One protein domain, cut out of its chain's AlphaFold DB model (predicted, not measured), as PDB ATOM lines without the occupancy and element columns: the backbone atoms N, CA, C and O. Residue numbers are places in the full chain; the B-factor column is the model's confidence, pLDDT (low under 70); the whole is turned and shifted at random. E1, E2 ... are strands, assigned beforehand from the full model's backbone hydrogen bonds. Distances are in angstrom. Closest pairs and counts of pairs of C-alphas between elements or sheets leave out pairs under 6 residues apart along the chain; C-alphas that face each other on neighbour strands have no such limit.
ATOM      1  N   ASP A   7      17.520 -42.119  36.438       96.44
ATOM      2  CA  ASP A   7      17.082 -43.500  36.332       96.44
ATOM      3  C   ASP A   7      17.219 -44.171  37.701       96.44
ATOM      4  O   ASP A   7      18.201 -43.969  38.418       96.44
ATOM      5  N   THR A   8      16.219 -44.962  38.072       96.56
ATOM      6  CA  THR A   8      16.225 -45.785  39.278       96.56
ATOM      7  C   THR A   8      16.076 -47.243  38.887       96.56
ATOM      8  O   THR A   8      15.292 -47.595  38.003       96.56
ATOM      9  N   GLU A   9      16.844 -48.098  39.549       96.81
ATOM     10  CA  GLU A   9      16.764 -49.544  39.407       96.81
ATOM     11  C   GLU A   9      16.500 -50.147  40.786       96.81
ATOM     12  O   GLU A   9      17.123 -49.771  41.776       96.81
ATOM     13  N   THR A  10      15.538 -51.058  40.862       95.94
ATOM     14  CA  THR A  10      15.218 -51.814  42.074       95.94
ATOM     15  C   THR A  10      15.226 -53.291  41.731       95.94
ATOM     16  O   THR A  10      14.512 -53.715  40.824       95.94
ATOM     17  N   VAL A  11      16.020 -54.071  42.458       95.44
ATOM     18  CA  VAL A  11      16.152 -55.519  42.269       95.44
ATOM     19  C   VAL A  11      15.623 -56.219  43.513       95.44
ATOM     20  O   VAL A  11      15.946 -55.821  44.629       95.44
ATOM     21  N   CYS A  12      14.810 -57.259  43.334       94.75
ATOM     22  CA  CYS A  12      14.406 -58.157  44.409       94.75
ATOM     23  C   CYS A  12      15.487 -59.233  44.597       94.75
ATOM     24  O   CYS A  12      15.633 -60.081  43.714       94.75
ATOM     25  N   PRO A  13      16.224 -59.263  45.724       90.25
ATOM     26  CA  PRO A  13      17.308 -60.232  45.911       90.25
ATOM     27  C   PRO A  13      16.843 -61.696  45.909       90.25
ATOM     28  O   PRO A  13      17.603 -62.585  45.549       90.25
ATOM     29  N   GLN A  14      15.594 -61.962  46.301       92.69
ATOM     30  CA  GLN A  14      15.054 -63.319  46.425       92.69
ATOM     31  C   GLN A  14      14.648 -63.932  45.083       92.69
ATOM     32  O   GLN A  14      14.762 -65.141  44.907       92.69
ATOM     33  N   THR A  15      14.129 -63.120  44.160       95.19
ATOM     34  CA  THR A  15      13.612 -63.602  42.871       95.19
ATOM     35  C   THR A  15      14.476 -63.183  41.692       95.19
ATOM     36  O   THR A  15      14.337 -63.752  40.618       95.19
ATOM     37  N   GLY A  16      15.333 -62.174  41.850       94.50
ATOM     38  CA  GLY A  16      16.052 -61.538  40.746       94.50
ATOM     39  C   GLY A  16      15.175 -60.639  39.868       94.50
ATOM     40  O   GLY A  16      15.688 -60.032  38.930       94.50
ATOM     41  N   ALA A  17      13.873 -60.513  40.162       96.94
ATOM     42  CA  ALA A  17      12.994 -59.599  39.441       96.94
ATOM     43  C   ALA A  17      13.465 -58.152  39.614       96.94
ATOM     44  O   ALA A  17      13.957 -57.761  40.677       96.94
ATOM     45  N   LYS A  18      13.287 -57.347  38.568       97.81
ATOM     46  CA  LYS A  18      13.878 -56.014  38.485       97.81
ATOM     47  C   LYS A  18      12.892 -54.989  37.958       97.81
ATOM     48  O   LYS A  18      12.188 -55.252  36.996       97.81
ATOM     49  N   CYS A  19      12.873 -53.798  38.535       98.19
ATOM     50  CA  CYS A  19      12.131 -52.651  38.024       98.19
ATOM     51  C   CYS A  19      13.112 -51.538  37.662       98.19
ATOM     52  O   CYS A  19      13.968 -51.191  38.474       98.19
ATOM     53  N   VAL A  20      12.993 -50.993  36.452       98.31
ATOM     54  CA  VAL A  20      13.786 -49.846  35.993       98.31
ATOM     55  C   VAL A  20      12.827 -48.720  35.646       98.31
ATOM     56  O   VAL A  20      12.012 -48.884  34.736       98.31
ATOM     57  N   LEU A  21      12.931 -47.590  36.343       98.19
ATOM     58  CA  LEU A  21      12.112 -46.397  36.127       98.19
ATOM     59  C   LEU A  21      12.988 -45.210  35.739       98.19
ATOM     60  O   LEU A  21      14.026 -44.966  36.345       98.19
ATOM     61  N   LYS A  22      12.526 -44.427  34.771       98.00
ATOM     62  CA  LYS A  22      13.124 -43.172  34.336       98.00
ATOM     63  C   LYS A  22      12.233 -42.009  34.738       98.00
ATOM     64  O   LYS A  22      11.096 -41.899  34.276       98.00
ATOM     65  N   HIS A  23      12.781 -41.114  35.545       97.25
ATOM     66  CA  HIS A  23      12.203 -39.807  35.819       97.25
ATOM     67  C   HIS A  23      12.695 -38.837  34.749       97.25
ATOM     68  O   HIS A  23      13.898 -38.570  34.630       97.25
ATOM     69  N   HIS A  24      11.777 -38.342  33.922       95.81
ATOM     70  CA  HIS A  24      12.147 -37.435  32.845       95.81
ATOM     71  C   HIS A  24      12.332 -36.019  33.388       95.81
ATOM     72  O   HIS A  24      11.423 -35.508  34.040       95.81
ATOM     73  N   PRO A  25      13.464 -35.356  33.085       93.50
ATOM     74  CA  PRO A  25      13.615 -33.953  33.418       93.50
ATOM     75  C   PRO A  25      12.597 -33.125  32.640       93.50
ATOM     76  O   PRO A  25      12.243 -33.442  31.493       93.50
ATOM     77  N   LYS A  26      12.200 -32.005  33.234       89.44
ATOM     78  CA  LYS A  26      11.393 -31.001  32.558       89.44
ATOM     79  C   LYS A  26      12.070 -30.548  31.261       89.44
ATOM     80  O   LYS A  26      13.196 -30.047  31.251       89.44
ATOM     81  N   GLY A  27      11.363 -30.737  30.150       84.50
ATOM     82  CA  GLY A  27      11.800 -30.297  28.830       84.50
ATOM     83  C   GLY A  27      11.462 -28.830  28.559       84.50
ATOM     84  O   GLY A  27      10.808 -28.156  29.351       84.50
ATOM     85  N   TRP A  28      11.854 -28.343  27.376       82.62
ATOM     86  CA  TRP A  28      11.395 -27.036  26.878       82.62
ATOM     87  C   TRP A  28       9.868 -27.015  26.680       82.62
ATOM     88  O   TRP A  28       9.223 -25.980  26.821       82.62
ATOM     89  N   THR A  29       9.283 -28.171  26.357       89.19
ATOM     90  CA  THR A  29       7.833 -28.374  26.293       89.19
ATOM     91  C   THR A  29       7.344 -29.098  27.546       89.19
ATOM     92  O   THR A  29       8.081 -29.879  28.145       89.19
ATOM     93  N   ASN A  30       6.065 -28.931  27.886       85.75
ATOM     94  CA  ASN A  30       5.449 -29.603  29.039       85.75
ATOM     95  C   ASN A  30       5.175 -31.107  28.805       85.75
ATOM     96  O   ASN A  30       4.459 -31.724  29.583       85.75
ATOM     97  N   LYS A  31       5.689 -31.714  27.724       87.00
ATOM     98  CA  LYS A  31       5.399 -33.117  27.365       87.00
ATOM     99  C   LYS A  31       5.885 -34.111  28.426       87.00
ATOM    100  O   LYS A  31       5.257 -35.145  28.623       87.00
ATOM    101  N   ASN A  32       7.006 -33.790  29.064       90.38
ATOM    102  CA  ASN A  32       7.669 -34.645  30.043       90.38
ATOM    103  C   ASN A  32       7.478 -34.142  31.479       90.38
ATOM    104  O   ASN A  32       8.105 -34.680  32.387       90.38
ATOM    105  N   ASP A  33       6.662 -33.103  31.691       93.06
ATOM    106  CA  ASP A  33       6.445 -32.539  33.023       93.06
ATOM    107  C   ASP A  33       5.962 -33.643  33.966       93.06
ATOM    108  O   ASP A  33       4.899 -34.213  33.753       93.06
ATOM    109  N   PHE A  34       6.750 -33.927  35.006       95.50
ATOM    110  CA  PHE A  34       6.467 -34.936  36.032       95.50
ATOM    111  C   PHE A  34       6.440 -36.397  35.550       95.50
ATOM    112  O   PHE A  34       6.088 -37.279  36.333       95.50
ATOM    113  N   LEU A  35       6.805 -36.673  34.294       97.25
ATOM    114  CA  LEU A  35       6.686 -38.000  33.691       97.25
ATOM    115  C   LEU A  35       7.662 -38.996  34.330       97.25
ATOM    116  O   LEU A  35       8.873 -38.768  34.391       97.25
ATOM    117  N   VAL A  36       7.121 -40.142  34.730       97.75
ATOM    118  CA  VAL A  36       7.879 -41.342  35.076       97.75
ATOM    119  C   VAL A  36       7.431 -42.484  34.172       97.75
ATOM    120  O   VAL A  36       6.234 -42.699  33.972       97.75
ATOM    121  N   GLU A  37       8.385 -43.209  33.598       97.94
ATOM    122  CA  GLU A  37       8.095 -44.404  32.805       97.94
ATOM    123  C   GLU A  37       9.195 -45.450  32.951       97.94
ATOM    124  O   GLU A  37      10.342 -45.126  33.243       97.94
ATOM    125  N   GLY A  38       8.863 -46.716  32.747       98.19
ATOM    126  CA  GLY A  38       9.789 -47.798  33.009       98.19
ATOM    127  C   GLY A  38       9.196 -49.165  32.742       98.19
ATOM    128  O   GLY A  38       8.124 -49.285  32.154       98.19
ATOM    129  N   HIS A  39       9.923 -50.204  33.133       98.56
ATOM    130  CA  HIS A  39       9.499 -51.585  32.930       98.56
ATOM    131  C   HIS A  39       9.887 -52.464  34.116       98.56
ATOM    132  O   HIS A  39      10.914 -52.238  34.761       98.56
ATOM    133  N   VAL A  40       9.084 -53.502  34.339       98.31
ATOM    134  CA  VAL A  40       9.400 -54.613  35.239       98.31
ATOM    135  C   VAL A  40       9.895 -55.792  34.410       98.31
ATOM    136  O   VAL A  40       9.337 -56.097  33.355       98.31
ATOM    137  N   PHE A  41      10.936 -56.451  34.902       98.38
ATOM    138  CA  PHE A  41      11.588 -57.610  34.320       98.38
ATOM    139  C   PHE A  41      11.483 -58.794  35.286       98.38
ATOM    140  O   PHE A  41      11.670 -58.624  36.496       98.38
ATOM    141  N   ASN A  42      11.183 -59.983  34.766       97.06
ATOM    142  CA  ASN A  42      11.256 -61.224  35.542       97.06
ATOM    143  C   ASN A  42      12.723 -61.661  35.760       97.06
ATOM    144  O   ASN A  42      13.661 -60.985  35.331       97.06
ATOM    145  N   SER A  43      12.918 -62.795  36.436       95.44
ATOM    146  CA  SER A  43      14.240 -63.387  36.696       95.44
ATOM    147  C   SER A  43      15.024 -63.735  35.429       95.44
ATOM    148  O   SER A  43      16.252 -63.733  35.451       95.44
ATOM    149  N   ASP A  44      14.320 -64.006  34.329       95.94
ATOM    150  CA  ASP A  44      14.900 -64.374  33.036       95.94
ATOM    151  C   ASP A  44      15.275 -63.141  32.190       95.94
ATOM    152  O   ASP A  44      15.829 -63.260  31.097       95.94
ATOM    153  N   GLY A  45      15.011 -61.933  32.705       95.88
ATOM    154  CA  GLY A  45      15.280 -60.667  32.024       95.88
ATOM    155  C   GLY A  45      14.209 -60.268  31.006       95.88
ATOM    156  O   GLY A  45      14.415 -59.328  30.236       95.88
ATOM    157  N   GLU A  46      13.059 -60.938  30.999       97.50
ATOM    158  CA  GLU A  46      11.937 -60.626  30.118       97.50
ATOM    159  C   GLU A  46      11.065 -59.526  30.719       97.50
ATOM    160  O   GLU A  46      10.768 -59.519  31.916       97.50
ATOM    161  N   LYS A  47      10.614 -58.590  29.877       98.12
ATOM    162  CA  LYS A  47       9.702 -57.522  30.293       98.12
ATOM    163  C   LYS A  47       8.306 -58.089  30.531       98.12
ATOM    164  O   LYS A  47       7.718 -58.655  29.619       98.12
ATOM    165  N   THR A  48       7.762 -57.854  31.717       98.06
ATOM    166  CA  THR A  48       6.428 -58.329  32.121       98.06
ATOM    167  C   THR A  48       5.422 -57.190  32.265       98.06
ATOM    168  O   THR A  48       4.259 -57.350  31.904       98.06
ATOM    169  N   TYR A  49       5.869 -56.013  32.712       98.62
ATOM    170  CA  TYR A  49       5.019 -54.830  32.846       98.62
ATOM    171  C   TYR A  49       5.691 -53.583  32.272       98.62
ATOM    172  O   TYR A  49       6.901 -53.398  32.415       98.62
ATOM    173  N   SER A  50       4.889 -52.702  31.678       98.62
ATOM    174  CA  SER A  50       5.233 -51.295  31.461       98.62
ATOM    175  C   SER A  50       4.701 -50.480  32.635       98.62
ATOM    176  O   SER A  50       3.551 -50.652  33.017       98.62
ATOM    177  N   VAL A  51       5.515 -49.602  33.214       98.62
ATOM    178  CA  VAL A  51       5.111 -48.688  34.290       98.62
ATOM    179  C   VAL A  51       5.118 -47.279  33.728       98.62
ATOM    180  O   VAL A  51       6.103 -46.874  33.113       98.62
ATOM    181  N   ARG A  52       4.045 -46.513  33.925       98.38
ATOM    182  CA  ARG A  52       3.960 -45.136  33.429       98.38
ATOM    183  C   ARG A  52       3.052 -44.281  34.300       98.38
ATOM    184  O   ARG A  52       2.038 -44.746  34.808       98.38
ATOM    185  N   GLY A  53       3.393 -43.006  34.440       97.62
ATOM    186  CA  GLY A  53       2.560 -42.053  35.159       97.62
ATOM    187  C   GLY A  53       3.215 -40.695  35.337       97.62
ATOM    188  O   GLY A  53       4.218 -40.380  34.699       97.62
ATOM    189  N   HIS A  54       2.652 -39.905  36.242       97.44
ATOM    190  CA  HIS A  54       3.239 -38.654  36.697       97.44
ATOM    191  C   HIS A  54       3.474 -38.733  38.202       97.44
ATOM    192  O   HIS A  54       2.535 -38.962  38.967       97.44
ATOM    193  N   TRP A  55       4.711 -38.512  38.655       96.00
ATOM    194  CA  TRP A  55       5.085 -38.710  40.065       96.00
ATOM    195  C   TRP A  55       4.366 -37.763  41.039       96.00
ATOM    196  O   TRP A  55       4.390 -37.974  42.247       96.00
ATOM    197  N   ASN A  56       3.713 -36.719  40.527       95.12
ATOM    198  CA  ASN A  56       2.905 -35.775  41.295       95.12
ATOM    199  C   ASN A  56       1.385 -36.023  41.196       95.12
ATOM    200  O   ASN A  56       0.625 -35.200  41.710       95.12
ATOM    201  N   GLN A  57       0.941 -37.085  40.513       96.38
ATOM    202  CA  GLN A  57      -0.475 -37.404  40.299       96.38
ATOM    203  C   GLN A  57      -0.771 -38.887  40.514       96.38
ATOM    204  O   GLN A  57      -1.392 -39.233  41.508       96.38
ATOM    205  N   SER A  58      -0.350 -39.756  39.599       98.19
ATOM    206  CA  SER A  58      -0.635 -41.189  39.657       98.19
ATOM    207  C   SER A  58       0.360 -41.992  38.828       98.19
ATOM    208  O   SER A  58       0.989 -41.469  37.905       98.19
ATOM    209  N   ILE A  59       0.518 -43.267  39.176       98.38
ATOM    210  CA  ILE A  59       1.377 -44.231  38.491       98.38
ATOM    211  C   ILE A  59       0.579 -45.519  38.289       98.38
ATOM    212  O   ILE A  59       0.018 -46.060  39.243       98.38
ATOM    213  N   SER A  60       0.580 -46.023  37.057       98.69
ATOM    214  CA  SER A  60      -0.044 -47.290  36.674       98.69
ATOM    215  C   SER A  60       0.996 -48.246  36.098       98.69
ATOM    216  O   SER A  60       2.055 -47.829  35.615       98.69
ATOM    217  N   ALA A  61       0.681 -49.536  36.128       98.56
ATOM    218  CA  ALA A  61       1.392 -50.564  35.387       98.56
ATOM    219  C   ALA A  61       0.447 -51.277  34.421       98.56
ATOM    220  O   ALA A  61      -0.689 -51.573  34.769       98.56
ATOM    221  N   THR A  62       0.936 -51.597  33.231       98.69
ATOM    222  CA  THR A  62       0.221 -52.379  32.224       98.69
ATOM    223  C   THR A  62       0.937 -53.706  32.041       98.69
ATOM    224  O   THR A  62       2.144 -53.718  31.775       98.69
ATOM    225  N   ASN A  63       0.213 -54.811  32.198       98.38
ATOM    226  CA  ASN A  63       0.712 -56.145  31.885       98.38
ATOM    227  C   ASN A  63       0.922 -56.258  30.367       98.38
ATOM    228  O   ASN A  63       0.004 -55.990  29.598       98.38
ATOM    229  N   LEU A  64       2.124 -56.639  29.937       98.12
ATOM    230  CA  LEU A  64       2.488 -56.685  28.516       98.12
ATOM    231  C   LEU A  64       1.944 -57.911  27.764       98.12
ATOM    232  O   LEU A  64       1.992 -57.931  26.539       98.12
ATOM    233  N   GLU A  65       1.462 -58.930  28.475       97.50
ATOM    234  CA  GLU A  65       0.835 -60.115  27.882       97.50
ATOM    235  C   GLU A  65      -0.680 -59.937  27.736       97.50
ATOM    236  O   GLU A  65      -1.257 -60.326  26.722       97.50
ATOM    237  N   THR A  66      -1.329 -59.356  28.749       98.00
ATOM    238  CA  THR A  66      -2.798 -59.271  28.823       98.00
ATOM    239  C   THR A  66      -3.368 -57.898  28.473       98.00
ATOM    240  O   THR A  66      -4.589 -57.769  28.397       98.00
ATOM    241  N   ASP A  67      -2.519 -56.880  28.300       97.81
ATOM    242  CA  ASP A  67      -2.887 -55.459  28.176       97.81
ATOM    243  C   ASP A  67      -3.714 -54.914  29.363       97.81
ATOM    244  O   ASP A  67      -4.303 -53.835  29.293       97.81
ATOM    245  N   GLU A  68      -3.754 -55.637  30.486       98.38
ATOM    246  CA  GLU A  68      -4.468 -55.212  31.688       98.38
ATOM    247  C   GLU A  68      -3.710 -54.086  32.400       98.38
ATOM    248  O   GLU A  68      -2.534 -54.229  32.745       98.38
ATOM    249  N   GLU A  69      -4.394 -52.967  32.646       98.25
ATOM    250  CA  GLU A  69      -3.860 -51.835  33.402       98.25
ATOM    251  C   GLU A  69      -4.258 -51.908  34.882       98.25
ATOM    252  O   GLU A  69      -5.415 -52.127  35.235       98.25
ATOM    253  N   ILE A  70      -3.279 -51.664  35.752       98.19
ATOM    254  CA  ILE A  70      -3.401 -51.666  37.204       98.19
ATOM    255  C   ILE A  70      -2.922 -50.311  37.727       98.19
ATOM    256  O   ILE A  70      -1.762 -49.935  37.538       98.19
ATOM    257  N   LEU A  71      -3.792 -49.587  38.434       98.50
ATOM    258  CA  LEU A  71      -3.400 -48.391  39.180       98.50
ATOM    259  C   LEU A  71      -2.549 -48.805  40.391       98.50
ATOM    260  O   LEU A  71      -3.030 -49.517  41.270       98.50
ATOM    261  N   LEU A  72      -1.292 -48.356  40.445       98.12
ATOM    262  CA  LEU A  72      -0.367 -48.687  41.537       98.12
ATOM    263  C   LEU A  72      -0.420 -47.664  42.670       98.12
ATOM    264  O   LEU A  72      -0.315 -48.019  43.842       98.12
ATOM    265  N   TRP A  73      -0.526 -46.386  42.311       98.44
ATOM    266  CA  TRP A  73      -0.484 -45.279  43.258       98.44
ATOM    267  C   TRP A  73      -1.181 -44.046  42.688       98.44
ATOM    268  O   TRP A  73      -1.059 -43.746  41.501       98.44
ATOM    269  N   GLU A  74      -1.856 -43.298  43.556       98.06
ATOM    270  CA  GLU A  74      -2.442 -41.992  43.266       98.06
ATOM    271  C   GLU A  74      -2.192 -41.048  44.449       98.06
ATOM    272  O   GLU A  74      -2.131 -41.468  45.608       98.06
ATOM    273  N   ILE A  75      -2.002 -39.763  44.155       96.81
ATOM    274  CA  ILE A  75      -1.770 -38.730  45.152       96.81
ATOM    275  C   ILE A  75      -3.045 -38.433  45.942       96.81
ATOM    276  O   ILE A  75      -4.126 -38.232  45.391       96.81
TER     277      ILE A  75
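This is residues 7 to 75 of the 193 residues of the protein "Hypothetical protein" of Euplotes harpa (UniProt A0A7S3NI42). Six strands, E1 to E6 in chain order, run to and fro side by side in one twisted, curled sheet, a wall with no named helix on it; the loop of residues 24 to 34 reaches past one end of the strands. It is an all-strand meander, each strand the antiparallel neighbour of the one before. The 69 printed residues are only just compact, close to loose: radius of gyration of the C-alphas 12.9 A, spans 39 by 24 by 19 A.

Successive strands form hairpins, with these N and O pairs within hydrogen-bond range. E1, residues 7 to 11, and E2, residues 18 to 23: N 8 and O 21, 2.8 A. E2 and E3, residues 35 to 41: N 22 and O 37, 2.8 A. E3 and E4, residues 47 to 54: N 38 and O 51, 2.8 A. E4 and E5, residues 58 to 63: N 52 and O 60, 2.9 A. E5 and E6, residues 69 to 74: N 61 and O 70, 2.8 A. The edge strands E1 and E6 are apart.

E1 begins at C-alpha 7 (17.082, -43.500, 36.332). E3 measures 20.2 A and E4 20.9 A. E6 ends at C-alpha 74 (-2.442, -41.992, 43.266).

The C-alphas farthest apart, Gln 14 and Trp 28, are 41.4 A apart. The link E2 to E3 is long. The printed part has no cut; no printed residue is under 70.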